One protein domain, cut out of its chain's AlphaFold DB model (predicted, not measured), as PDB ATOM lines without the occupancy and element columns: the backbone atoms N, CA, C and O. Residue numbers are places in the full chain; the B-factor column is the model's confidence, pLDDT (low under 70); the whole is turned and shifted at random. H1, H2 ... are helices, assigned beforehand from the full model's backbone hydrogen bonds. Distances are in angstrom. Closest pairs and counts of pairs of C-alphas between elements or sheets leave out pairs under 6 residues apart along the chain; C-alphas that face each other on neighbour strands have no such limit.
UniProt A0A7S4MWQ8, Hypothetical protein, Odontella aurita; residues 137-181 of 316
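AT A GLANCE: This is residues 137 to 181 of the 316 residues of the protein "Hypothetical protein" of Odontella aurita (UniProt A0A7S4MWQ8). Two long helices, H1 and then H2, make a wide, flat V, joined at its point by a tight link, residues 158 and 159. Both arms stick out from that corner, with residues 137 to 154 of H1 and 167 to 181 of H2 standing free. The printed part has 45 residues, all helix by class, with no named strand. It is extended, with a radius of gyration of the C-alphas of 15.1 A and spans of 41 by 30 by 6 A.

IN THESE COORDINATES: H1 runs from Glu 137, C-alpha at (49.760, -5.762, -27.826), to Arg 157, over 30.2 A. H2 runs from Ser 160 to Arg 181, C-alpha at (36.491, 27.778, -25.655), over 31.4 A.

HOW THE PARTS SIT: H1 and H2 are close but not clearly touching; their closest C-alphas, those of Tyr 155 and Leu 163, are 7.6 A apart. They run opposite ways at a steep tilt of 64 degrees. In H1 and H2 every O i to N i+4 pair is within hydrogen-bond range.

THE WHOLE: The two C-alphas farthest apart, those of Asn 138 and Arg 179, are 40.9 A apart. The printed part has no cut. Its mean pLDDT is 94.0, and no printed residue is under 70.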
ATOM      1  N   GLU A 137      50.413  -6.490 -26.731       86.94
ATOM      2  CA  GLU A 137      49.760  -5.762 -27.826       86.94
ATOM      3  C   GLU A 137      48.595  -6.581 -28.409       86.94
ATOM      4  O   GLU A 137      47.538  -6.036 -28.721       86.94
ATOM      5  N   ASN A 138      48.725  -7.911 -28.422       91.12
ATOM      6  CA  ASN A 138      47.656  -8.805 -28.848       91.12
ATOM      7  C   ASN A 138      46.423  -8.722 -27.923       91.12
ATOM      8  O   ASN A 138      45.304  -8.531 -28.400       91.12
ATOM      9  N   ASP A 139      46.606  -8.749 -26.598       90.81
ATOM     10  CA  ASP A 139      45.505  -8.583 -25.634       90.81
ATOM     11  C   ASP A 139      44.824  -7.218 -25.766       90.81
ATOM     12  O   ASP A 139      43.600  -7.085 -25.636       90.81
ATOM     13  N   ARG A 140      45.613  -6.178 -26.050       90.25
ATOM     14  CA  ARG A 140      45.110  -4.826 -26.288       90.25
ATOM     15  C   ARG A 140      44.232  -4.779 -27.536       90.25
ATOM     16  O   ARG A 140      43.132  -4.218 -27.471       90.25
ATOM     17  N   VAL A 141      44.680  -5.384 -28.634       93.19
ATOM     18  CA  VAL A 141      43.924  -5.499 -29.888       93.19
ATOM     19  C   VAL A 141      42.640  -6.299 -29.668       93.19
ATOM     20  O   VAL A 141      41.563  -5.817 -30.020       93.19
ATOM     21  N   VAL A 142      42.703  -7.457 -29.001       95.56
ATOM     22  CA  VAL A 142      41.525  -8.282 -28.668       95.56
ATOM     23  C   VAL A 142      40.511  -7.488 -27.842       95.56
ATOM     24  O   VAL A 142      39.315  -7.464 -28.158       95.56
ATOM     25  N   ARG A 143      40.969  -6.770 -26.810       94.81
ATOM     26  CA  ARG A 143      40.104  -5.929 -25.974       94.81
ATOM     27  C   ARG A 143      39.478  -4.783 -26.768       94.81
ATOM     28  O   ARG A 143      38.292  -4.496 -26.578       94.81
ATOM     29  N   ASN A 144      40.243  -4.129 -27.640       95.25
ATOM     30  CA  ASN A 144      39.746  -3.055 -28.498       95.25
ATOM     31  C   ASN A 144      38.699  -3.587 -29.486       95.25
ATOM     32  O   ASN A 144      37.586  -3.070 -29.523       95.25
ATOM     33  N   ASN A 145      38.988  -4.692 -30.170       96.06
ATOM     34  CA  ASN A 145      38.063  -5.348 -31.089       96.06
ATOM     35  C   ASN A 145      36.756  -5.744 -30.401       96.06
ATOM     36  O   ASN A 145      35.674  -5.466 -30.921       96.06
ATOM     37  N   ARG A 146      36.826  -6.313 -29.191       97.81
ATOM     38  CA  ARG A 146      35.635  -6.620 -28.386       97.81
ATOM     39  C   ARG A 146      34.839  -5.358 -28.050       97.81
ATOM     40  O   ARG A 146      33.613  -5.365 -28.154       97.81
ATOM     41  N   ARG A 147      35.515  -4.268 -27.674       97.38
ATOM     42  CA  ARG A 147      34.876  -2.975 -27.391       97.38
ATOM     43  C   ARG A 147      34.202  -2.398 -28.638       97.38
ATOM     44  O   ARG A 147      33.028  -2.052 -28.569       97.38
ATOM     45  N   ALA A 148      34.901  -2.375 -29.768       96.44
ATOM     46  CA  ALA A 148      34.388  -1.905 -31.048       96.44
ATOM     47  C   ALA A 148      33.217  -2.760 -31.552       96.44
ATOM     48  O   ALA A 148      32.277  -2.226 -32.131       96.44
ATOM     49  N   LYS A 149      33.237  -4.079 -31.321       97.62
ATOM     50  CA  LYS A 149      32.119  -4.977 -31.644       97.62
ATOM     51  C   LYS A 149      30.886  -4.655 -30.801       97.62
ATOM     52  O   LYS A 149      29.836  -4.382 -31.366       97.62
ATOM     53  N   MET A 150      31.024  -4.593 -29.472       97.19
ATOM     54  CA  MET A 150      29.910  -4.226 -28.584       97.19
ATOM     55  C   MET A 150      29.334  -2.847 -28.921       97.19
ATOM     56  O   MET A 150      28.135  -2.621 -28.797       97.19
ATOM     57  N   GLU A 151      30.184  -1.911 -29.333       95.56
ATOM     58  CA  GLU A 151      29.760  -0.575 -29.731       95.56
ATOM     59  C   GLU A 151      29.040  -0.570 -31.089       95.56
ATOM     60  O   GLU A 151      27.967   0.023 -31.193       95.56
ATOM     61  N   ARG A 152      29.541  -1.310 -32.088       96.06
ATOM     62  CA  ARG A 152      28.829  -1.549 -33.355       96.06
ATOM     63  C   ARG A 152      27.457  -2.184 -33.127       96.06
ATOM     64  O   ARG A 152      26.475  -1.702 -33.681       96.06
ATOM     65  N   ASP A 153      27.373  -3.192 -32.261       96.56
ATOM     66  CA  ASP A 153      26.109  -3.854 -31.920       96.56
ATOM     67  C   ASP A 153      25.129  -2.899 -31.226       96.56
ATOM     68  O   ASP A 153      23.932  -2.934 -31.508       96.56
ATOM     69  N   ARG A 154      25.617  -2.000 -30.356       96.06
ATOM     70  CA  ARG A 154      24.779  -0.943 -29.765       96.06
ATOM     71  C   ARG A 154      24.203  -0.025 -30.838       96.06
ATOM     72  O   ARG A 154      23.009   0.237 -30.789       96.06
ATOM     73  N   TYR A 155      25.014   0.440 -31.791       93.69
ATOM     74  CA  TYR A 155      24.533   1.303 -32.879       93.69
ATOM     75  C   TYR A 155      23.588   0.582 -33.837       93.69
ATOM     76  O   TYR A 155      22.621   1.188 -34.274       93.69
ATOM     77  N   ARG A 156      23.807  -0.710 -34.105       95.69
ATOM     78  CA  ARG A 156      22.903  -1.520 -34.932       95.69
ATOM     79  C   ARG A 156      21.509  -1.681 -34.305       95.69
ATOM     80  O   ARG A 156      20.549  -1.874 -35.037       95.69
ATOM     81  N   ARG A 157      21.397  -1.625 -32.973       95.88
ATOM     82  CA  ARG A 157      20.114  -1.712 -32.247       95.88
ATOM     83  C   ARG A 157      19.361  -0.385 -32.149       95.88
ATOM     84  O   ARG A 157      18.182  -0.415 -31.826       95.88
ATOM     85  N   LEU A 158      20.033   0.747 -32.362       95.88
ATOM     86  CA  LEU A 158      19.378   2.056 -32.396       95.88
ATOM     87  C   LEU A 158      18.648   2.216 -33.729       95.88
ATOM     88  O   LEU A 158      19.180   1.837 -34.776       95.88
ATOM     89  N   SER A 159      17.457   2.805 -33.696       96.38
ATOM     90  CA  SER A 159      16.773   3.170 -34.933       96.38
ATOM     91  C   SER A 159      17.505   4.328 -35.627       96.38
ATOM     92  O   SER A 159      18.278   5.070 -35.009       96.38
ATOM     93  N   SER A 160      17.262   4.498 -36.928       95.12
ATOM     94  CA  SER A 160      17.834   5.609 -37.706       95.12
ATOM     95  C   SER A 160      17.527   6.971 -37.065       95.12
ATOM     96  O   SER A 160      18.414   7.821 -36.941       95.12
ATOM     97  N   ASP A 161      16.299   7.149 -36.576       95.75
ATOM     98  CA  ASP A 161      15.833   8.404 -35.987       95.75
ATOM     99  C   ASP A 161      16.552   8.708 -34.669       95.75
ATOM    100  O   ASP A 161      17.083   9.808 -34.491       95.75
ATOM    101  N   GLU A 162      16.691   7.715 -33.788       95.50
ATOM    102  CA  GLU A 162      17.431   7.854 -32.527       95.50
ATOM    103  C   GLU A 162      18.911   8.183 -32.763       95.50
ATOM    104  O   GLU A 162      19.527   8.973 -32.035       95.50
ATOM    105  N   LEU A 163      19.505   7.582 -33.798       93.62
ATOM    106  CA  LEU A 163      20.898   7.800 -34.169       93.62
ATOM    107  C   LEU A 163      21.100   9.224 -34.714       93.62
ATOM    108  O   LEU A 163      22.077   9.893 -34.348       93.62
ATOM    109  N   SER A 164      20.148   9.724 -35.509       93.94
ATOM    110  CA  SER A 164      20.123  11.108 -35.993       93.94
ATOM    111  C   SER A 164      20.001  12.112 -34.840       93.94
ATOM    112  O   SER A 164      20.770  13.078 -34.776       93.94
ATOM    113  N   GLU A 165      19.138  11.840 -33.857       97.00
ATOM    114  CA  GLU A 165      18.937  12.717 -32.709       97.00
ATOM    115  C   GLU A 165      20.178  12.749 -31.805       97.00
ATOM    116  O   GLU A 165      20.632  13.817 -31.379       97.00
ATOM    117  N   ARG A 166      20.803  11.592 -31.557       94.56
ATOM    118  CA  ARG A 166      22.075  11.523 -30.824       94.56
ATOM    119  C   ARG A 166      23.187  12.291 -31.530       94.56
ATOM    120  O   ARG A 166      23.969  12.971 -30.858       94.56
ATOM    121  N   ASN A 167      23.271  12.193 -32.854       94.38
ATOM    122  CA  ASN A 167      24.237  12.953 -33.641       94.38
ATOM    123  C   ASN A 167      23.954  14.457 -33.592       94.38
ATOM    124  O   ASN A 167      24.900  15.224 -33.410       94.38
ATOM    125  N   ARG A 168      22.683  14.880 -33.646       96.94
ATOM    126  CA  ARG A 168      22.277  16.278 -33.428       96.94
ATOM    127  C   ARG A 168      22.779  16.780 -32.073       96.94
ATOM    128  O   ARG A 168      23.597  17.691 -32.030       96.94
ATOM    129  N   ARG A 169      22.458  16.075 -30.980       96.31
ATOM    130  CA  ARG A 169      22.918  16.426 -29.620       96.31
ATOM    131  C   ARG A 169      24.450  16.441 -29.482       96.31
ATOM    132  O   ARG A 169      24.999  17.196 -28.680       96.31
ATOM    133  N   ARG A 170      25.182  15.589 -30.215       95.88
ATOM    134  CA  ARG A 170      26.660  15.636 -30.264       95.88
ATOM    135  C   ARG A 170      27.159  16.898 -30.969       95.88
ATOM    136  O   ARG A 170      28.075  17.528 -30.445       95.88
ATOM    137  N   ARG A 171      26.564  17.270 -32.107       95.88
ATOM    138  CA  ARG A 171      26.891  18.508 -32.834       95.88
ATOM    139  C   ARG A 171      26.599  19.739 -31.983       95.88
ATOM    140  O   ARG A 171      27.466  20.600 -31.890       95.88
ATOM    141  N   ASP A 172      25.467  19.759 -31.288       96.38
ATOM    142  CA  ASP A 172      25.089  20.862 -30.399       96.38
ATOM    143  C   ASP A 172      26.097  21.020 -29.256       96.38
ATOM    144  O   ASP A 172      26.633  22.104 -29.052       96.38
ATOM    145  N   ARG A 173      26.468  19.924 -28.573       96.94
ATOM    146  CA  ARG A 173      27.506  19.967 -27.525       96.94
ATOM    147  C   ARG A 173      28.864  20.416 -28.053       96.94
ATOM    148  O   ARG A 173      29.554  21.172 -27.376       96.94
ATOM    149  N   ALA A 174      29.258  19.962 -29.242       94.00
ATOM    150  CA  ALA A 174      30.503  20.398 -29.864       94.00
ATOM    151  C   ALA A 174      30.459  21.893 -30.223       94.00
ATOM    152  O   ALA A 174      31.438  22.602 -29.995       94.00
ATOM    153  N   ALA A 175      29.327  22.389 -30.729       93.56
ATOM    154  CA  ALA A 175      29.115  23.809 -30.988       93.56
ATOM    155  C   ALA A 175      29.175  24.624 -29.686       93.56
ATOM    156  O   ALA A 175      29.884  25.628 -29.641       93.56
ATOM    157  N   SER A 176      28.535  24.163 -28.608       91.38
ATOM    158  CA  SER A 176      28.624  24.793 -27.285       91.38
ATOM    159  C   SER A 176      30.055  24.811 -26.753       91.38
ATOM    160  O   SER A 176      30.516  25.858 -26.318       91.38
ATOM    161  N   ALA A 177      30.797  23.703 -26.854       90.50
ATOM    162  CA  ALA A 177      32.195  23.631 -26.421       90.50
ATOM    163  C   ALA A 177      33.119  24.559 -27.228       90.50
ATOM    164  O   ALA A 177      34.078  25.107 -26.687       90.50
ATOM    165  N   ARG A 178      32.839  24.755 -28.525       88.12
ATOM    166  CA  ARG A 178      33.549  25.733 -29.364       88.12
ATOM    167  C   ARG A 178      33.206  27.166 -28.976       88.12
ATOM    168  O   ARG A 178      34.109  27.989 -28.930       88.12
ATOM    169  N   ARG A 179      31.942  27.458 -28.662       85.31
ATOM    170  CA  ARG A 179      31.520  28.781 -28.177       85.31
ATOM    171  C   ARG A 179      32.160  29.108 -26.828       85.31
ATOM    172  O   ARG A 179      32.672  30.206 -26.664       85.31
ATOM    173  N   THR A 180      32.208  28.154 -25.896       85.62
ATOM    174  CA  THR A 180      32.828  28.375 -24.579       85.62
ATOM    175  C   THR A 180      34.347  28.498 -24.666       85.62
ATOM    176  O   THR A 180      34.896  29.434 -24.099       85.62
ATOM    177  N   ARG A 181      35.037  27.638 -25.434       79.75
ATOM    178  CA  ARG A 181      36.491  27.778 -25.655       79.75
ATOM    179  C   ARG A 181      36.865  29.002 -26.484       79.75
ATOM    180  O   ARG A 181      37.905  29.592 -26.227       79.75
TER     181      ARG A 181